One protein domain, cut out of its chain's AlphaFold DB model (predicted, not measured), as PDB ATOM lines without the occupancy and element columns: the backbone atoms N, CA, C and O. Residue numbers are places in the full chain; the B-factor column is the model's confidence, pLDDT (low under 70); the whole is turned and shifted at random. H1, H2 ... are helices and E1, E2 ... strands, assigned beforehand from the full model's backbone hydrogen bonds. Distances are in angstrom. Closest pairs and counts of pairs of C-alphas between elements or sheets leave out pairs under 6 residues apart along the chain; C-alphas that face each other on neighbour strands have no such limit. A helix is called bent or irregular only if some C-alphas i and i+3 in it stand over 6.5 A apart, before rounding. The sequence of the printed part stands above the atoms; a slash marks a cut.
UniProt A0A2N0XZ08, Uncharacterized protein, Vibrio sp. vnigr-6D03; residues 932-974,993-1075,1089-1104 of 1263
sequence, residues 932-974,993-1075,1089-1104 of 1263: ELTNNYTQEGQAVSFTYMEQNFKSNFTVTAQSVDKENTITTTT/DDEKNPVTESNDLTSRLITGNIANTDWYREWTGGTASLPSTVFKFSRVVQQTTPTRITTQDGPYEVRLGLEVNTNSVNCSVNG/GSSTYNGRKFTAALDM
ATOM      1  N   GLU A 932      -4.030 -41.630  39.369       96.88
ATOM      2  CA  GLU A 932      -4.119 -40.240  38.924       96.88
ATOM      3  C   GLU A 932      -4.153 -39.282  40.110       96.88
ATOM      4  O   GLU A 932      -4.962 -39.422  41.024       96.88
ATOM      5  N   LEU A 933      -3.280 -38.271  40.072       96.56
ATOM      6  CA  LEU A 933      -3.352 -37.110  40.954       96.56
ATOM      7  C   LEU A 933      -4.470 -36.184  40.454       96.56
ATOM      8  O   LEU A 933      -4.219 -35.276  39.663       96.56
ATOM      9  N   THR A 934      -5.702 -36.447  40.888       95.31
ATOM     10  CA  THR A 934      -6.908 -35.756  40.400       95.31
ATOM     11  C   THR A 934      -7.049 -34.354  40.969       95.31
ATOM     12  O   THR A 934      -7.514 -33.451  40.282       95.31
ATOM     13  N   ASN A 935      -6.623 -34.155  42.217       93.88
ATOM     14  CA  ASN A 935      -6.620 -32.853  42.867       93.88
ATOM     15  C   ASN A 935      -5.332 -32.671  43.655       93.88
ATOM     16  O   ASN A 935      -4.868 -33.584  44.332       93.88
ATOM     17  N   ASN A 936      -4.772 -31.472  43.598       95.25
ATOM     18  CA  ASN A 936      -3.706 -31.049  44.489       95.25
ATOM     19  C   ASN A 936      -3.759 -29.532  44.649       95.25
ATOM     20  O   ASN A 936      -4.178 -28.810  43.742       95.25
ATOM     21  N   TYR A 937      -3.339 -29.063  45.812       92.81
ATOM     22  CA  TYR A 937      -3.265 -27.649  46.124       92.81
ATOM     23  C   TYR A 937      -2.060 -27.402  47.012       92.81
ATOM     24  O   TYR A 937      -1.818 -28.142  47.967       92.81
ATOM     25  N   THR A 938      -1.339 -26.328  46.723       93.50
ATOM     26  CA  THR A 938      -0.242 -25.844  47.553       93.50
ATOM     27  C   THR A 938      -0.389 -24.337  47.678       93.50
ATOM     28  O   THR A 938      -0.617 -23.651  46.683       93.50
ATOM     29  N   GLN A 939      -0.302 -23.834  48.903       93.00
ATOM     30  CA  GLN A 939      -0.429 -22.423  49.231       93.00
ATOM     31  C   GLN A 939       0.809 -21.971  49.982       93.00
ATOM     32  O   GLN A 939       1.162 -22.586  50.990       93.00
ATOM     33  N   GLU A 940       1.389 -20.873  49.517       94.25
ATOM     34  CA  GLU A 940       2.457 -20.151  50.199       94.25
ATOM     35  C   GLU A 940       2.049 -19.715  51.612       94.25
ATOM     36  O   GLU A 940       0.871 -19.519  51.926       94.25
ATOM     37  N   GLY A 941       3.046 -19.578  52.478       89.44
ATOM     38  CA  GLY A 941       2.900 -19.072  53.832       89.44
ATOM     39  C   GLY A 941       2.642 -17.572  53.893       89.44
ATOM     40  O   GLY A 941       2.080 -17.124  54.894       89.44
ATOM     41  N   GLN A 942       3.024 -16.827  52.846       88.94
ATOM     42  CA  GLN A 942       2.726 -15.403  52.708       88.94
ATOM     43  C   GLN A 942       1.644 -15.136  51.656       88.94
ATOM     44  O   GLN A 942       1.483 -15.889  50.692       88.94
ATOM     45  N   ALA A 943       0.928 -14.020  51.791       78.44
ATOM     46  CA  ALA A 943      -0.115 -13.603  50.856       78.44
ATOM     47  C   ALA A 943       0.409 -13.246  49.450       78.44
ATOM     48  O   ALA A 943      -0.353 -13.317  48.484       78.44
ATOM     49  N   VAL A 944       1.689 -12.876  49.311       75.56
ATOM     50  CA  VAL A 944       2.299 -12.419  48.047       75.56
ATOM     51  C   VAL A 944       3.368 -13.403  47.559       75.56
ATOM     52  O   VAL A 944       4.536 -13.070  47.455       75.56
ATOM     53  N   SER A 945       2.941 -14.623  47.223       83.38
ATOM     54  CA  SER A 945       3.680 -15.616  46.410       83.38
ATOM     55  C   SER A 945       5.107 -16.004  46.862       83.38
ATOM     56  O   SER A 945       5.946 -16.269  46.009       83.38
ATOM     57  N   PHE A 946       5.397 -16.046  48.169       94.75
ATOM     58  CA  PHE A 946       6.630 -16.649  48.702       94.75
ATOM     59  C   PHE A 946       6.422 -17.216  50.118       94.75
ATOM     60  O   PHE A 946       5.445 -16.901  50.799       94.75
ATOM     61  N   THR A 947       7.368 -18.016  50.602       95.62
ATOM     62  CA  THR A 947       7.415 -18.529  51.975       95.62
ATOM     63  C   THR A 947       8.826 -18.394  52.529       95.62
ATOM     64  O   THR A 947       9.799 -18.834  51.913       95.62
ATOM     65  N   TYR A 948       8.978 -17.832  53.728       96.00
ATOM     66  CA  TYR A 948      10.268 -17.916  54.408       96.00
ATOM     67  C   TYR A 948      10.526 -19.343  54.909       96.00
ATOM     68  O   TYR A 948       9.636 -20.002  55.439       96.00
ATOM     69  N   MET A 949      11.762 -19.832  54.817       96.81
ATOM     70  CA  MET A 949      12.116 -21.137  55.387       96.81
ATOM     71  C   MET A 949      11.775 -21.176  56.884       96.81
ATOM     72  O   MET A 949      12.180 -20.289  57.630       96.81
ATOM     73  N   GLU A 950      11.082 -22.235  57.305       93.81
ATOM     74  CA  GLU A 950      10.479 -22.488  58.627       93.81
ATOM     75  C   GLU A 950       9.175 -21.740  58.936       93.81
ATOM     76  O   GLU A 950       8.578 -21.957  60.001       93.81
ATOM     77  N   GLN A 951       8.679 -20.946  57.989       93.44
ATOM     78  CA  GLN A 951       7.309 -20.456  57.986       93.44
ATOM     79  C   GLN A 951       6.340 -21.573  57.565       93.44
ATOM     80  O   GLN A 951       6.673 -22.469  56.786       93.44
ATOM     81  N   ASN A 952       5.132 -21.534  58.127       93.56
ATOM     82  CA  ASN A 952       4.057 -22.457  57.782       93.56
ATOM     83  C   ASN A 952       3.528 -22.180  56.370       93.56
ATOM     84  O   ASN A 952       3.170 -21.045  56.081       93.56
ATOM     85  N   PHE A 953       3.351 -23.223  55.564       93.88
ATOM     86  CA  PHE A 953       2.612 -23.209  54.297       93.88
ATOM     87  C   PHE A 953       1.600 -24.369  54.282       93.88
ATOM     88  O   PHE A 953       1.628 -25.215  55.182       93.88
ATOM     89  N   LYS A 954       0.664 -24.422  53.325       93.06
ATOM     90  CA  LYS A 954      -0.394 -25.458  53.304       93.06
ATOM     91  C   LYS A 954      -0.380 -26.287  52.031       93.06
ATOM     92  O   LYS A 954      -0.136 -25.756  50.954       93.06
ATOM     93  N   SER A 955      -0.719 -27.571  52.139       93.31
ATOM     94  CA  SER A 955      -0.957 -28.419  50.968       93.31
ATOM     95  C   SER A 955      -2.012 -29.501  51.215       93.31
ATOM     96  O   SER A 955      -2.240 -29.906  52.357       93.31
ATOM     97  N   ASN A 956      -2.681 -29.940  50.148       92.88
ATOM     98  CA  ASN A 956      -3.580 -31.095  50.110       92.88
ATOM     99  C   ASN A 956      -3.478 -31.812  48.758       92.88
ATOM    100  O   ASN A 956      -2.995 -31.233  47.780       92.88
ATOM    101  N   PHE A 957      -3.959 -33.055  48.703       94.56
ATOM    102  CA  PHE A 957      -4.106 -33.781  47.445       94.56
ATOM    103  C   PHE A 957      -5.112 -34.933  47.533       94.56
ATOM    104  O   PHE A 957      -5.431 -35.423  48.618       94.56
ATOM    105  N   THR A 958      -5.521 -35.411  46.360       95.56
ATOM    106  CA  THR A 958      -6.315 -36.623  46.161       95.56
ATOM    107  C   THR A 958      -5.738 -37.427  44.998       95.56
ATOM    108  O   THR A 958      -5.536 -36.893  43.906       95.56
ATOM    109  N   VAL A 959      -5.502 -38.717  45.230       96.88
ATOM    110  CA  VAL A 959      -5.088 -39.708  44.235       96.88
ATOM    111  C   VAL A 959      -6.166 -40.774  44.099       96.88
ATOM    112  O   VAL A 959      -6.643 -41.300  45.101       96.88
ATOM    113  N   THR A 960      -6.524 -41.122  42.867       97.44
ATOM    114  CA  THR A 960      -7.481 -42.191  42.560       97.44
ATOM    115  C   THR A 960      -6.782 -43.378  41.901       97.44
ATOM    116  O   THR A 960      -5.899 -43.214  41.061       97.44
ATOM    117  N   ALA A 961      -7.181 -44.586  42.288       97.44
ATOM    118  CA  ALA A 961      -6.840 -45.849  41.650       97.44
ATOM    119  C   ALA A 961      -7.886 -46.161  40.592       97.44
ATOM    120  O   ALA A 961      -9.066 -46.299  40.913       97.44
ATOM    121  N   GLN A 962      -7.464 -46.236  39.336       97.62
ATOM    122  CA  GLN A 962      -8.380 -46.198  38.208       97.62
ATOM    123  C   GLN A 962      -8.392 -47.493  37.401       97.62
ATOM    124  O   GLN A 962      -7.410 -48.236  37.379       97.62
ATOM    125  N   SER A 963      -9.515 -47.742  36.737       96.62
ATOM    126  CA  SER A 963      -9.684 -48.709  35.655       96.62
ATOM    127  C   SER A 963      -9.909 -47.966  34.336       96.62
ATOM    128  O   SER A 963     -10.154 -46.756  34.326       96.62
ATOM    129  N   VAL A 964      -9.807 -48.696  33.231       93.38
ATOM    130  CA  VAL A 964     -10.048 -48.188  31.877       93.38
ATOM    131  C   VAL A 964     -11.107 -49.046  31.185       93.38
ATOM    132  O   VAL A 964     -11.144 -50.254  31.394       93.38
ATOM    133  N   ASP A 965     -11.998 -48.458  30.397       85.38
ATOM    134  CA  ASP A 965     -12.859 -49.226  29.490       85.38
ATOM    135  C   ASP A 965     -12.322 -49.212  28.051       85.38
ATOM    136  O   ASP A 965     -11.268 -48.645  27.753       85.38
ATOM    137  N   LYS A 966     -13.031 -49.881  27.142       74.00
ATOM    138  CA  LYS A 966     -12.610 -50.022  25.745       74.00
ATOM    139  C   LYS A 966     -12.618 -48.683  24.999       74.00
ATOM    140  O   LYS A 966     -11.810 -48.462  24.097       74.00
ATOM    141  N   GLU A 967     -13.503 -47.775  25.387       81.88
ATOM    142  CA  GLU A 967     -13.609 -46.414  24.871       81.88
ATOM    143  C   GLU A 967     -12.516 -45.485  25.439       81.88
ATOM    144  O   GLU A 967     -12.473 -44.300  25.104       81.88
ATOM    145  N   ASN A 968     -11.584 -46.026  26.235       84.69
ATOM    146  CA  ASN A 968     -10.559 -45.306  26.991       84.69
ATOM    147  C   ASN A 968     -11.137 -44.344  28.041       84.69
ATOM    148  O   ASN A 968     -10.476 -43.384  28.449       84.69
ATOM    149  N   THR A 969     -12.357 -44.597  28.510       90.19
ATOM    150  CA  THR A 969     -12.933 -43.902  29.655       90.19
ATOM    151  C   THR A 969     -12.267 -44.402  30.922       90.19
ATOM    152  O   THR A 969     -12.165 -45.600  31.187       90.19
ATOM    153  N   ILE A 970     -11.820 -43.457  31.736       94.44
ATOM    154  CA  ILE A 970     -11.141 -43.729  32.991       94.44
ATOM    155  C   ILE A 970     -12.136 -43.573  34.136       94.44
ATOM    156  O   ILE A 970     -12.793 -42.537  34.265       94.44
ATOM    157  N   THR A 971     -12.232 -44.583  35.001       94.56
ATOM    158  CA  THR A 971     -13.097 -44.540  36.190       94.56
ATOM    159  C   THR A 971     -12.332 -44.933  37.444       94.56
ATOM    160  O   THR A 971     -11.301 -45.595  37.373       94.56
ATOM    161  N   THR A 972     -12.791 -44.477  38.611       96.38
ATOM    162  CA  THR A 972     -12.153 -44.831  39.890       96.38
ATOM    163  C   THR A 972     -12.667 -46.187  40.356       96.38
ATOM    164  O   THR A 972     -13.873 -46.385  40.476       96.38
ATOM    165  N   THR A 973     -11.741 -47.099  40.637       96.62
ATOM    166  CA  THR A 973     -12.020 -48.410  41.234       96.62
ATOM    167  C   THR A 973     -12.567 -48.235  42.644       96.62
ATOM    168  O   THR A 973     -12.152 -47.340  43.375       96.62
ATOM    169  N   THR A 974     -13.474 -49.105  43.060       95.56
ATOM    170  CA  THR A 974     -14.113 -49.020  44.379       95.56
ATOM    171  C   THR A 974     -13.571 -50.060  45.355       95.56
ATOM    172  O   THR A 974     -13.535 -49.812  46.561       95.56
ATOM    173  N   ASP A 993      13.664 -29.386  44.103       96.50
ATOM    174  CA  ASP A 993      14.099 -28.150  43.460       96.50
ATOM    175  C   ASP A 993      13.620 -28.165  41.998       96.50
ATOM    176  O   ASP A 993      14.104 -28.964  41.190       96.50
ATOM    177  N   ASP A 994      12.605 -27.366  41.673       95.12
ATOM    178  CA  ASP A 994      11.953 -27.390  40.360       95.12
ATOM    179  C   ASP A 994      12.774 -26.692  39.269       95.12
ATOM    180  O   ASP A 994      12.578 -26.984  38.088       95.12
ATOM    181  N   GLU A 995      13.743 -25.854  39.652       94.44
ATOM    182  CA  GLU A 995      14.673 -25.215  38.714       94.44
ATOM    183  C   GLU A 995      15.690 -26.212  38.139       94.44
ATOM    184  O   GLU A 995      16.287 -25.974  37.085       94.44
ATOM    185  N   LYS A 996      15.886 -27.349  38.816       94.62
ATOM    186  CA  LYS A 996      16.839 -28.385  38.422       94.62
ATOM    187  C   LYS A 996      16.182 -29.489  37.617       94.62
ATOM    188  O   LYS A 996      15.100 -29.980  37.939       94.62
ATOM    189  N   ASN A 997      16.895 -29.960  36.597       93.31
ATOM    190  CA  ASN A 997      16.445 -31.101  35.812       93.31
ATOM    191  C   ASN A 997      16.882 -32.424  36.481       93.31
ATOM    192  O   ASN A 997      18.075 -32.748  36.448       93.31
ATOM    193  N   PRO A 998      15.948 -33.244  37.007       94.50
ATOM    194  CA  PRO A 998      16.278 -34.487  37.711       94.50
ATOM    195  C   PRO A 998      16.958 -35.539  36.823       94.50
ATOM    196  O   PRO A 998      17.494 -36.521  37.328       94.50
ATOM    197  N   VAL A 999      16.960 -35.375  35.498       92.88
ATOM    198  CA  VAL A 999      17.689 -36.273  34.592       92.88
ATOM    199  C   VAL A 999      19.197 -35.995  34.611       92.88
ATOM    200  O   VAL A 999      19.991 -36.906  34.385       92.88
ATOM    201  N   THR A1000      19.608 -34.752  34.870       92.50
ATOM    202  CA  THR A1000      21.009 -34.319  34.738       92.50
ATOM    203  C   THR A1000      21.684 -34.003  36.062       92.50
ATOM    204  O   THR A1000      22.910 -34.052  36.137       92.50
ATOM    205  N   GLU A1001      20.921 -33.681  37.102       95.56
ATOM    206  CA  GLU A1001      21.463 -33.289  38.401       95.56
ATOM    207  C   GLU A1001      20.522 -33.654  39.554       95.56
ATOM    208  O   GLU A1001      19.337 -33.924  39.356       95.56
ATOM    209  N   SER A1002      21.065 -33.679  40.775       95.75
ATOM    210  CA  SER A1002      20.273 -33.948  41.976       95.75
ATOM    211  C   SER A1002      19.417 -32.737  42.342       95.75
ATOM    212  O   SER A1002      19.918 -31.615  42.453       95.75
ATOM    213  N   ASN A1003      18.129 -32.986  42.559       96.69
ATOM    214  CA  ASN A1003      17.136 -31.975  42.913       96.69
ATOM    215  C   ASN A1003      16.333 -32.335  44.174       96.69
ATOM    216  O   ASN A1003      15.325 -31.696  44.459       96.69
ATOM    217  N   ASP A1004      16.739 -33.366  44.917       97.00
ATOM    218  CA  ASP A1004      15.995 -33.848  46.078       97.00
ATOM    219  C   ASP A1004      16.128 -32.901  47.283       97.00
ATOM    220  O   ASP A1004      17.207 -32.726  47.854       97.00
ATOM    221  N   LEU A1005      15.002 -32.318  47.693       96.38
ATOM    222  CA  LEU A1005      14.866 -31.478  48.882       96.38
ATOM    223  C   LEU A1005      13.945 -32.124  49.931       96.38
ATOM    224  O   LEU A1005      13.566 -31.477  50.908       96.38
ATOM    225  N   THR A1006      13.585 -33.400  49.769       95.19
ATOM    226  CA  THR A1006      12.564 -34.088  50.576       95.19
ATOM    227  C   THR A1006      12.920 -34.108  52.058       95.19
ATOM    228  O   THR A1006      12.060 -33.886  52.905       95.19
ATOM    229  N   SER A1007      14.204 -34.281  52.388       93.75
ATOM    230  CA  SER A1007      14.695 -34.258  53.775       93.75
ATOM    231  C   SER A1007      14.473 -32.918  54.488       93.75
ATOM    232  O   SER A1007      14.496 -32.867  55.718       93.75
ATOM    233  N   ARG A1008      14.241 -31.836  53.733       94.44
ATOM    234  CA  ARG A1008      13.972 -30.504  54.277       94.44
ATOM    235  C   ARG A1008      12.495 -30.227  54.509       94.44
ATOM    236  O   ARG A1008      12.188 -29.233  55.170       94.44
ATOM    237  N   LEU A1009      11.599 -31.066  53.996       94.06
ATOM    238  CA  LEU A1009      10.167 -30.937  54.212       94.06
ATOM    239  C   LEU A1009       9.809 -31.396  55.630       94.06
ATOM    240  O   LEU A1009       9.939 -32.564  55.983       94.06
ATOM    241  N   ILE A1010       9.312 -30.474  56.448       91.88
ATOM    242  CA  ILE A1010       8.803 -30.765  57.785       91.88
ATOM    243  C   ILE A1010       7.294 -30.966  57.671       91.88
ATOM    244  O   ILE A1010       6.537 -30.023  57.431       91.88
ATOM    245  N   THR A1011       6.854 -32.203  57.872       83.44
ATOM    246  CA  THR A1011       5.481 -32.648  57.600       83.44
ATOM    247  C   THR A1011       4.526 -32.536  58.798       83.44
ATOM    248  O   THR A1011       3.403 -33.020  58.751       83.44
ATOM    249  N   GLY A1012       4.910 -31.860  59.886       72.50
ATOM    250  CA  GLY A1012       4.028 -31.666  61.046       72.50
ATOM    251  C   GLY A1012       3.433 -32.984  61.581       72.50
ATOM    252  O   GLY A1012       4.122 -33.997  61.671       72.50
ATOM    253  N   ASN A1013       2.141 -32.984  61.928       68.94
ATOM    254  CA  ASN A1013       1.465 -34.149  62.523       68.94
ATOM    255  C   ASN A1013       1.155 -35.291  61.534       68.94
ATOM    256  O   ASN A1013       0.793 -36.377  61.989       68.94
ATOM    257  N   ILE A1014       1.298 -35.093  60.217       75.31
ATOM    258  CA  ILE A1014       0.958 -36.139  59.232       75.31
ATOM    259  C   ILE A1014       2.024 -37.233  59.119       75.31
ATOM    260  O   ILE A1014       1.780 -38.270  58.514       75.31
ATOM    261  N   ALA A1015       3.191 -37.046  59.742       64.06
ATOM    262  CA  ALA A1015       4.185 -38.109  59.888       64.06
ATOM    263  C   ALA A1015       3.670 -39.296  60.731       64.06
ATOM    264  O   ALA A1015       4.219 -40.389  60.642       64.06
ATOM    265  N   ASN A1016       2.615 -39.085  61.531       61.62
ATOM    266  CA  ASN A1016       1.985 -40.102  62.381       61.62
ATOM    267  C   ASN A1016       0.640 -40.605  61.829       61.62
ATOM    268  O   ASN A1016      -0.098 -41.267  62.559       61.62
ATOM    269  N   THR A1017       0.280 -40.253  60.591       71.44
ATOM    270  CA  THR A1017      -0.940 -40.737  59.939       71.44
ATOM    271  C   THR A1017      -0.597 -41.701  58.809       71.44
ATOM    272  O   THR A1017       0.457 -41.617  58.180       71.44
ATOM    273  N   ASP A1018      -1.503 -42.636  58.540       82.00
ATOM    274  CA  ASP A1018      -1.269 -43.748  57.617       82.00
ATOM    275  C   ASP A1018      -1.699 -43.433  56.174       82.00
ATOM    276  O   ASP A1018      -1.766 -44.327  55.332       82.00
ATOM    277  N   TRP A1019      -1.911 -42.148  55.859       84.81
ATOM    278  CA  TRP A1019      -2.410 -41.644  54.570       84.81
ATOM    279  C   TRP A1019      -1.668 -42.211  53.350       84.81
ATOM    280  O   TRP A1019      -2.256 -42.395  52.290       84.81
ATOM    281  N   TYR A1020      -0.373 -42.499  53.497       83.31
ATOM    282  CA  TYR A1020       0.495 -42.991  52.428       83.31
ATOM    283  C   TYR A1020       0.194 -44.435  52.010       83.31
ATOM    284  O   TYR A1020       0.674 -44.878  50.968       83.31
ATOM    285  N   ARG A1021      -0.571 -45.171  52.824       82.00
ATOM    286  CA  ARG A1021      -1.006 -46.553  52.576       82.00
ATOM    287  C   ARG A1021      -2.512 -46.765  52.738       82.00
ATOM    288  O   ARG A1021      -3.005 -47.855  52.456       82.00
ATOM    289  N   GLU A1022      -3.240 -45.751  53.194       87.38
ATOM    290  CA  GLU A1022      -4.688 -45.794  53.371       87.38
ATOM    291  C   GLU A1022      -5.412 -45.438  52.073       87.38
ATOM    292  O   GLU A1022      -5.508 -44.280  51.667       87.38
ATOM    293  N   TRP A1023      -5.976 -46.467  51.448       92.19
ATOM    294  CA  TRP A1023      -6.872 -46.336  50.310       92.19
ATOM    295  C   TRP A1023      -8.307 -46.576  50.779       92.19
ATOM    296  O   TRP A1023      -8.614 -47.625  51.334       92.19
ATOM    297  N   THR A1024      -9.206 -45.625  50.538       90.00
ATOM    298  CA  THR A1024     -10.642 -45.756  50.831       90.00
ATOM    299  C   THR A1024     -11.419 -45.659  49.529       90.00
ATOM    300  O   THR A1024     -11.357 -44.630  48.863       90.00
ATOM    301  N   GLY A1025     -12.118 -46.727  49.129       85.25
ATOM    302  CA  GLY A1025     -12.875 -46.739  47.867       85.25
ATOM    303  C   GLY A1025     -12.011 -46.397  46.646       85.25
ATOM    304  O   GLY A1025     -12.414 -45.583  45.825       85.25
ATOM    305  N   GLY A1026     -10.766 -46.893  46.621       92.69
ATOM    306  CA  GLY A1026      -9.777 -46.578  45.584       92.69
ATOM    307  C   GLY A1026      -9.223 -45.155  45.613       92.69
ATOM    308  O   GLY A1026      -8.538 -44.762  44.677       92.69
ATOM    309  N   THR A1027      -9.449 -44.390  46.681       94.62
ATOM    310  CA  THR A1027      -8.918 -43.029  46.832       94.62
ATOM    311  C   THR A1027      -7.947 -42.938  48.006       94.62
ATOM    312  O   THR A1027      -8.279 -43.348  49.118       94.62
ATOM    313  N   ALA A1028      -6.771 -42.358  47.775       93.81
ATOM    314  CA  ALA A1028      -5.844 -41.915  48.811       93.81
ATOM    315  C   ALA A1028      -5.836 -40.384  48.831       93.81
ATOM    316  O   ALA A1028      -5.741 -39.744  47.786       93.81
ATOM    317  N   SER A1029      -5.959 -39.765  50.003       91.75
ATOM    318  CA  SER A1029      -6.011 -38.302  50.093       91.75
ATOM    319  C   SER A1029      -5.330 -37.782  51.341       91.75
ATOM    320  O   SER A1029      -5.297 -38.445  52.378       91.75
ATOM    321  N   LEU A1030      -4.820 -36.561  51.231       89.88
ATOM    322  CA  LEU A1030      -4.314 -35.795  52.352       89.88
ATOM    323  C   LEU A1030      -5.165 -34.527  52.493       89.88
ATOM    324  O   LEU A1030      -5.190 -33.718  51.559       89.88
ATOM    325  N   PRO A1031      -5.850 -34.315  53.632       87.19
ATOM    326  CA  PRO A1031      -6.574 -33.072  53.872       87.19
ATOM    327  C   PRO A1031      -5.605 -31.886  53.974       87.19
ATOM    328  O   PRO A1031      -4.395 -32.065  54.114       87.19
ATOM    329  N   SER A1032      -6.145 -30.663  53.948       88.56
ATOM    330  CA  SER A1032      -5.351 -29.432  54.095       88.56
ATOM    331  C   SER A1032      -4.462 -29.487  55.338       88.56
ATOM    332  O   SER A1032      -4.942 -29.420  56.470       88.56
ATOM    333  N   THR A1033      -3.162 -29.637  55.099       89.94
ATOM    334  CA  THR A1033      -2.134 -29.885  56.107       89.94
ATOM    335  C   THR A1033      -1.130 -28.745  56.097       89.94
ATOM    336  O   THR A1033      -0.791 -28.217  55.040       89.94
ATOM    337  N   VAL A1034      -0.656 -28.364  57.285       91.62
ATOM    338  CA  VAL A1034       0.381 -27.344  57.458       91.62
ATOM    339  C   VAL A1034       1.762 -27.995  57.425       91.62
ATOM    340  O   VAL A1034       2.036 -28.915  58.194       91.62
ATOM    341  N   PHE A1035       2.631 -27.471  56.568       93.25
ATOM    342  CA  PHE A1035       4.014 -27.892  56.374       93.25
ATOM    343  C   PHE A1035       4.973 -26.740  56.675       93.25
ATOM    344  O   PHE A1035       4.573 -25.576  56.709       93.25
ATOM    345  N   LYS A1036       6.254 -27.064  56.855       94.56
ATOM    346  CA  LYS A1036       7.355 -26.091  56.842       94.56
ATOM    347  C   LYS A1036       8.489 -26.610  55.970       94.56
ATOM    348  O   LYS A1036       8.659 -27.819  55.830       94.56
ATOM    349  N   PHE A1037       9.301 -25.706  55.443       95.69
ATOM    350  CA  PHE A1037      10.550 -26.057  54.774       95.69
ATOM    351  C   PHE A1037      11.726 -25.649  55.663       95.69
ATOM    352  O   PHE A1037      11.875 -24.476  55.984       95.69
ATOM    353  N   SER A1038      12.505 -26.615  56.145       95.44
ATOM    354  CA  SER A1038      13.574 -26.392  57.132       95.44
ATOM    355  C   SER A1038      14.704 -25.523  56.587       95.44
ATOM    356  O   SER A1038      15.005 -25.581  55.400       95.44
ATOM    357  N   ARG A1039      15.394 -24.776  57.453       95.06
ATOM    358  CA  ARG A1039      16.712 -24.189  57.149       95.06
ATOM    359  C   ARG A1039      17.818 -25.233  57.299       95.06
ATOM    360  O   ARG A1039      17.676 -26.174  58.079       95.06
ATOM    361  N   VAL A1040      18.952 -25.035  56.626       94.25
ATOM    362  CA  VAL A1040      20.149 -25.849  56.880       94.25
ATOM    363  C   VAL A1040      20.711 -25.490  58.256       94.25
ATOM    364  O   VAL A1040      21.157 -24.366  58.491       94.25
ATOM    365  N   VAL A1041      20.678 -26.447  59.181       92.12
ATOM    366  CA  VAL A1041      21.193 -26.273  60.544       92.12
ATOM    367  C   VAL A1041      22.657 -26.696  60.589       92.12
ATOM    368  O   VAL A1041      22.979 -27.864  60.394       92.12
ATOM    369  N   GLN A1042      23.544 -25.746  60.883       90.69
ATOM    370  CA  GLN A1042      24.976 -26.004  61.048       90.69
ATOM    371  C   GLN A1042      25.282 -26.604  62.424       90.69
ATOM    372  O   GLN A1042      26.159 -27.455  62.565       90.69
ATOM    373  N   GLN A1043      24.568 -26.141  63.450       88.00
ATOM    374  CA  GLN A1043      24.796 -26.516  64.841       88.00
ATOM    375  C   GLN A1043      23.509 -26.331  65.647       88.00
ATOM    376  O   GLN A1043      22.757 -25.393  65.403       88.00
ATOM    377  N   THR A1044      23.253 -27.213  66.615       83.69
ATOM    378  CA  THR A1044      22.110 -27.113  67.547       83.69
ATOM    379  C   THR A1044      22.526 -26.886  69.000       83.69
ATOM    380  O   THR A1044      21.733 -26.379  69.786       83.69
ATOM    381  N   THR A1045      23.752 -27.264  69.373       79.75
ATOM    382  CA  THR A1045      24.257 -27.237  70.756       79.75
ATOM    383  C   THR A1045      25.597 -26.496  70.805       79.75
ATOM    384  O   THR A1045      26.461 -26.833  69.997       79.75
ATOM    385  N   PRO A1046      25.839 -25.538  71.727       82.19
ATOM    386  CA  PRO A1046      24.937 -25.071  72.788       82.19
ATOM    387  C   PRO A1046      23.822 -24.130  72.305       82.19
ATOM    388  O   PRO A1046      22.850 -23.949  73.029       82.19
ATOM    389  N   THR A1047      23.937 -23.556  71.106       87.06
ATOM    390  CA  THR A1047      22.923 -22.687  70.489       87.06
ATOM    391  C   THR A1047      22.693 -23.095  69.035       87.06
ATOM    392  O   THR A1047      23.574 -23.675  68.392       87.06
ATOM    393  N   ARG A1048      21.486 -22.831  68.516       90.62
ATOM    394  CA  ARG A1048      21.130 -23.136  67.127       90.62
ATOM    395  C   ARG A1048      21.714 -22.090  66.177       90.62
ATOM    396  O   ARG A1048      21.476 -20.900  66.370       90.62
ATOM    397  N   ILE A1049      22.438 -22.549  65.160       91.44
ATOM    398  CA  ILE A1049      22.999 -21.735  64.076       91.44
ATOM    399  C   ILE A1049      22.527 -22.316  62.748       91.44
ATOM    400  O   ILE A1049      22.710 -23.513  62.491       91.44
ATOM    401  N   THR A1050      21.958 -21.464  61.902       94.12
ATOM    402  CA  THR A1050      21.583 -21.816  60.532       94.12
ATOM    403  C   THR A1050      22.511 -21.180  59.504       94.12
ATOM    404  O   THR A1050      23.132 -20.145  59.745       94.12
ATOM    405  N   THR A1051      22.661 -21.851  58.364       94.00
ATOM    406  CA  THR A1051      23.442 -21.367  57.222       94.00
ATOM    407  C   THR A1051      22.491 -20.881  56.143       94.00
ATOM    408  O   THR A1051      21.526 -21.571  55.818       94.00
ATOM    409  N   GLN A1052      22.771 -19.702  55.590       93.94
ATOM    410  CA  GLN A1052      21.981 -19.130  54.509       93.94
ATOM    411  C   GLN A1052      22.133 -19.926  53.210       93.94
ATOM    412  O   GLN A1052      23.245 -20.270  52.802       93.94
ATOM    413  N   ASP A1053      21.008 -20.198  52.562       94.56
ATOM    414  CA  ASP A1053      20.930 -20.940  51.313       94.56
ATOM    415  C   ASP A1053      19.649 -20.587  50.535       94.56
ATOM    416  O   ASP A1053      18.781 -19.870  51.037       94.56
ATOM    417  N   GLY A1054      19.552 -21.049  49.289       92.19
ATOM    418  CA  GLY A1054      18.479 -20.660  48.370       92.19
ATOM    419  C   GLY A1054      18.713 -19.306  47.673       92.19
ATOM    420  O   GLY A1054      19.852 -18.820  47.664       92.19
ATOM    421  N   PRO A1055      17.667 -18.685  47.090       93.94
ATOM    422  CA  PRO A1055      16.264 -19.124  47.109       93.94
ATOM    423  C   PRO A1055      16.067 -20.454  46.368       93.94
ATOM    424  O   PRO A1055      16.938 -20.861  45.605       93.94
ATOM    425  N   TYR A1056      14.955 -21.140  46.630       95.88
ATOM    426  CA  TYR A1056      14.581 -22.361  45.909       95.88
ATOM    427  C   TYR A1056      13.167 -22.237  45.362       95.88
ATOM    428  O   TYR A1056      12.264 -21.839  46.100       95.88
ATOM    429  N   GLU A1057      12.952 -22.692  44.130       95.81
ATOM    430  CA  GLU A1057      11.613 -23.015  43.642       95.81
ATOM    431  C   GLU A1057      11.265 -24.448  44.078       95.81
ATOM    432  O   GLU A1057      11.586 -25.428  43.409       95.81
ATOM    433  N   VAL A1058      10.640 -24.607  45.244       96.75
ATOM    434  CA  VAL A1058      10.302 -25.923  45.800       96.75
ATOM    435  C   VAL A1058       8.960 -26.395  45.270       96.75
ATOM    436  O   VAL A1058       7.925 -25.806  45.566       96.75
ATOM    437  N   ARG A1059       8.932 -27.527  44.571       96.31
ATOM    438  CA  ARG A1059       7.677 -28.162  44.154       96.31
ATOM    439  C   ARG A1059       7.452 -29.470  44.896       96.31
ATOM    440  O   ARG A1059       8.343 -30.313  44.993       96.31
ATOM    441  N   LEU A1060       6.243 -29.638  45.428       96.62
ATOM    442  CA  LEU A1060       5.817 -30.915  45.994       96.62
ATOM    443  C   LEU A1060       5.437 -31.895  44.884       96.62
ATOM    444  O   LEU A1060       5.023 -31.500  43.791       96.62
ATOM    445  N   GLY A1061       5.538 -33.183  45.174       96.06
ATOM    446  CA  GLY A1061       5.074 -34.227  44.275       96.06
ATOM    447  C   GLY A1061       4.841 -35.550  44.982       96.06
ATOM    448  O   GLY A1061       5.169 -35.717  46.157       96.06
ATOM    449  N   LEU A1062       4.265 -36.490  44.243       96.38
ATOM    450  CA  LEU A1062       4.031 -37.853  44.695       96.38
ATOM    451  C   LEU A1062       4.721 -38.836  43.760       96.38
ATOM    452  O   LEU A1062       4.595 -38.738  42.541       96.38
ATOM    453  N   GLU A1063       5.404 -39.807  44.341       94.94
ATOM    454  CA  GLU A1063       5.950 -40.970  43.641       94.94
ATOM    455  C   GLU A1063       5.396 -42.251  44.270       94.94
ATOM    456  O   GLU A1063       4.974 -42.268  45.430       94.94
ATOM    457  N   VAL A1064       5.383 -43.333  43.500       93.88
ATOM    458  CA  VAL A1064       4.941 -44.639  43.988       93.88
ATOM    459  C   VAL A1064       6.128 -45.390  44.591       93.88
ATOM    460  O   VAL A1064       7.173 -45.539  43.958       93.88
ATOM    461  N   ASN A1065       5.975 -45.922  45.804       91.00
ATOM    462  CA  ASN A1065       7.008 -46.740  46.431       91.00
ATOM    463  C   ASN A1065       6.958 -48.172  45.880       91.00
ATOM    464  O   ASN A1065       6.199 -49.017  46.358       91.00
ATOM    465  N   THR A1066       7.805 -48.474  44.901       84.81
ATOM    466  CA  THR A1066       7.877 -49.795  44.253       84.81
ATOM    467  C   THR A1066       8.368 -50.922  45.166       84.81
ATOM    468  O   THR A1066       8.192 -52.087  44.829       84.81
ATOM    469  N   ASN A1067       8.921 -50.601  46.341       88.06
ATOM    470  CA  ASN A1067       9.310 -51.587  47.354       88.06
ATOM    471  C   ASN A1067       8.178 -51.906  48.347       88.06
ATOM    472  O   ASN A1067       8.355 -52.763  49.211       88.06
ATOM    473  N   SER A1068       7.030 -51.220  48.255       88.25
ATOM    474  CA  SER A1068       5.880 -51.467  49.142       88.25
ATOM    475  C   SER A1068       5.204 -52.816  48.888       88.25
ATOM    476  O   SER A1068       4.652 -53.407  49.814       88.25
ATOM    477  N   VAL A1069       5.317 -53.345  47.665       88.06
ATOM    478  CA  VAL A1069       4.831 -54.676  47.284       88.06
ATOM    479  C   VAL A1069       5.857 -55.383  46.396       88.06
ATOM    480  O   VAL A1069       6.701 -54.756  45.761       88.06
ATOM    481  N   ASN A1070       5.775 -56.710  46.294       89.00
ATOM    482  CA  ASN A1070       6.591 -57.456  45.338       89.00
ATOM    483  C   ASN A1070       5.990 -57.350  43.924       89.00
ATOM    484  O   ASN A1070       5.143 -58.167  43.570       89.00
ATOM    485  N   CYS A1071       6.442 -56.394  43.104       87.62
ATOM    486  CA  CYS A1071       5.899 -56.161  41.757       87.62
ATOM    487  C   CYS A1071       5.894 -57.404  40.846       87.62
ATOM    488  O   CYS A1071       4.995 -57.540  40.018       87.62
ATOM    489  N   SER A1072       6.861 -58.321  41.002       86.25
ATOM    490  CA  SER A1072       6.965 -59.531  40.164       86.25
ATOM    491  C   SER A1072       5.842 -60.542  40.408       86.25
ATOM    492  O   SER A1072       5.488 -61.301  39.512       86.25
ATOM    493  N   VAL A1073       5.270 -60.532  41.615       87.44
ATOM    494  CA  VAL A1073       4.163 -61.411  42.007       87.44
ATOM    495  C   VAL A1073       2.854 -60.637  42.036       87.44
ATOM    496  O   VAL A1073       1.833 -61.147  41.590       87.44
ATOM    497  N   ASN A1074       2.871 -59.409  42.556       88.44
ATOM    498  CA  ASN A1074       1.661 -58.684  42.916       88.44
ATOM    499  C   ASN A1074       1.157 -57.693  41.875       88.44
ATOM    500  O   ASN A1074       0.031 -57.222  42.049       88.44
ATOM    501  N   GLY A1075       1.945 -57.413  40.833       89.56
ATOM    502  CA  GLY A1075       1.690 -56.309  39.912       89.56
ATOM    503  C   GLY A1075       1.942 -54.956  40.582       89.56
ATOM    504  O   GLY A1075       1.759 -54.800  41.787       89.56
ATOM    505  N   GLY A1089      20.749 -38.029  43.787       92.94
ATOM    506  CA  GLY A1089      22.170 -38.159  43.481       92.94
ATOM    507  C   GLY A1089      22.610 -39.596  43.196       92.94
ATOM    508  O   GLY A1089      23.719 -39.794  42.701       92.94
ATOM    509  N   SER A1090      21.757 -40.589  43.465       92.06
ATOM    510  CA  SER A1090      22.021 -42.003  43.183       92.06
ATOM    511  C   SER A1090      21.092 -42.581  42.117       92.06
ATOM    512  O   SER A1090      21.543 -43.347  41.266       92.06
ATOM    513  N   SER A1091      19.809 -42.217  42.155       92.62
ATOM    514  CA  SER A1091      18.759 -42.761  41.295       92.62
ATOM    515  C   SER A1091      17.742 -41.686  40.923       92.62
ATOM    516  O   SER A1091      17.538 -40.716  41.653       92.62
ATOM    517  N   THR A1092      17.068 -41.890  39.790       93.56
ATOM    518  CA  THR A1092      15.936 -41.068  39.354       93.56
ATOM    519  C   THR A1092      14.630 -41.814  39.619       93.56
ATOM    520  O   THR A1092      14.495 -42.980  39.248       93.56
ATOM    521  N   TYR A1093      13.668 -41.133  40.232       94.12
ATOM    522  CA  TYR A1093      12.360 -41.670  40.598       94.12
ATOM    523  C   TYR A1093      11.258 -40.970  39.807       94.12
ATOM    524  O   TYR A1093      11.254 -39.741  39.668       94.12
ATOM    525  N   ASN A1094      10.323 -41.764  39.283       94.81
ATOM    526  CA  ASN A1094       9.192 -41.259  38.515       94.81
ATOM    527  C   ASN A1094       7.995 -40.947  39.421       94.81
ATOM    528  O   ASN A1094       7.752 -41.637  40.410       94.81
ATOM    529  N   GLY A1095       7.230 -39.917  39.069       95.44
ATOM    530  CA  GLY A1095       6.052 -39.504  39.825       95.44
ATOM    531  C   GLY A1095       5.290 -38.358  39.169       95.44
ATOM    532  O   GLY A1095       5.419 -38.099  37.970       95.44
ATOM    533  N   ARG A1096       4.483 -37.650  39.961       96.56
ATOM    534  CA  ARG A1096       3.689 -36.493  39.532       96.56
ATOM    535  C   ARG A1096       3.970 -35.275  40.401       96.56
ATOM    536  O   ARG A1096       3.948 -35.352  41.625       96.56
ATOM    537  N   LYS A1097       4.197 -34.141  39.738       95.19
ATOM    538  CA  LYS A1097       4.332 -32.822  40.364       95.19
ATOM    539  C   LYS A1097       2.967 -32.284  40.785       95.19
ATOM    540  O   LYS A1097       1.971 -32.510  40.097       95.19
ATOM    541  N   PHE A1098       2.945 -31.535  41.880       95.94
ATOM    542  CA  PHE A1098       1.822 -30.666  42.215       95.94
ATOM    543  C   PHE A1098       1.840 -29.447  41.289       95.94
ATOM    544  O   PHE A1098       2.866 -29.107  40.705       95.94
ATOM    545  N   THR A1099       0.688 -28.806  41.126       93.50
ATOM    546  CA  THR A1099       0.480 -27.731  40.155       93.50
ATOM    547  C   THR A1099       1.277 -26.477  40.513       93.50
ATOM    548  O   THR A1099       1.815 -25.824  39.625       93.50
ATOM    549  N   ALA A1100       1.359 -26.139  41.802       92.12
ATOM    550  CA  ALA A1100       2.065 -24.956  42.285       92.12
ATOM    551  C   ALA A1100       3.454 -25.316  42.832       92.12
ATOM    552  O   ALA A1100       3.599 -26.251  43.626       92.12
ATOM    553  N   ALA A1101       4.456 -24.544  42.415       93.62
ATOM    554  CA  ALA A1101       5.742 -24.430  43.092       93.62
ATOM    555  C   ALA A1101       5.664 -23.371  44.201       93.62
ATOM    556  O   ALA A1101       4.771 -22.523  44.186       93.62
ATOM    557  N   LEU A1102       6.594 -23.451  45.149       95.44
ATOM    558  CA  LEU A1102       6.738 -22.534  46.266       95.44
ATOM    559  C   LEU A1102       8.086 -21.818  46.191       95.44
ATOM    560  O   LEU A1102       9.120 -22.473  46.086       95.44
ATOM    561  N   ASP A1103       8.092 -20.498  46.308       95.88
ATOM    562  CA  ASP A1103       9.302 -19.688  46.421       95.88
ATOM    563  C   ASP A1103       9.776 -19.676  47.881       95.88
ATOM    564  O   ASP A1103       9.261 -18.956  48.741       95.88
ATOM    565  N   MET A1104      10.763 -20.522  48.168       96.50
ATOM    566  CA  MET A1104      11.306 -20.726  49.506       96.50
ATOM    567  C   MET A1104      12.544 -19.863  49.732       96.50
ATOM    568  O   MET A1104      13.614 -20.102  49.163       96.50
TER     569      MET A1104
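Overview. This is residues 932 to 974, 993 to 1075 and 1089 to 1104 of the 1263 residues of an uncharacterized protein of Vibrio sp. vnigr-6D03 (UniProt A0A2N0XZ08). Two sheets stand partly face to face as a loose sandwich: a twisted sheet of E1, E2, E3 and E4 on one side, and the pair E7 and E8 on the other. The small hairpin of E5 and E6 lies at one end of the long axis, the turn between E2 and E3 at the other, and residues 1069 to 1074, of which 1071 to 1074 belong to H2, stick out. The printed part has 142 residues, mostly strand by class, with named elements in the order E1 E2 E3 H1 E4 E5 E6 E7 H2 E8, and its neighbour strands are antiparallel. It is elongated, 60 by 36 by 29 A, and only just loose, close to compact, with a radius of gyration of the C-alphas of 17.7 A.

Along the chain. E1, residues 932 to 939, begins at C-alpha 932 (-4.119, -40.240, 38.924) and is 20.9 A long. E2, residues 952 to 964, spans 39.1 A; E3 is residues 970 to 972. H1, residues 1012 to 1016, is only just irregular: C-alphas 1012 and 1015 are 6.55 A apart. E4, residues 1027 to 1037, spans 27.0 A, bends by 70 degrees at residue 1034 and runs on into E5, residues 1040 to 1043, at 51 degrees. E6 is residues 1049 to 1051. E7, residues 1056 to 1065, spans 25.5 A, and H2 is residues 1071 to 1074. E8, residues 1092 to 1104, bends by 99 degrees at residue 1095, spans 23.2 A and ends at C-alpha 1104 (11.306, -20.726, 49.506).

Arrangement. E1, E2 and E3 form a meander, each strand the antiparallel neighbour of the one before. E1 lies on one side of E2, with N 937 and O 956 2.9 A apart; E3 and E4 lie on the other side, with N 963 to O 971 at 2.9 A and N 959 to O 1028 at 2.8 A. In the sandwich, two sheets face to face, the closest C-alphas of E1 and E8 are those of Thr 938 and Ala 1100, 5.8 A apart. E7 and E8 are antiparallel, with N 1058 and O 1102 2.8 A apart. E5 and E6 form a hairpin, with N 1042 and O 1049 2.9 A apart. H1 only grazes the branched sheet, with residues 1012 to 1014; 0 of its 1 O i to N i+4 pairs and 1 of its 2 O i to N i+3 pairs are within hydrogen-bond range, and H2 is too short for an O i to N i+4 pair.

Size, cuts and confidence. The two C-alphas farthest apart, of Lys 966 and Pro 1046, are 65.2 A apart. Residues 975 to 992 and 1076 to 1088 are not printed, with gaps of 35.1 A and 27.6 A between C-alphas. The link from E1 to E2 is long. Mean pLDDT of the printed part is 91.1; residues 1013, 1015 and 1016 are under 70.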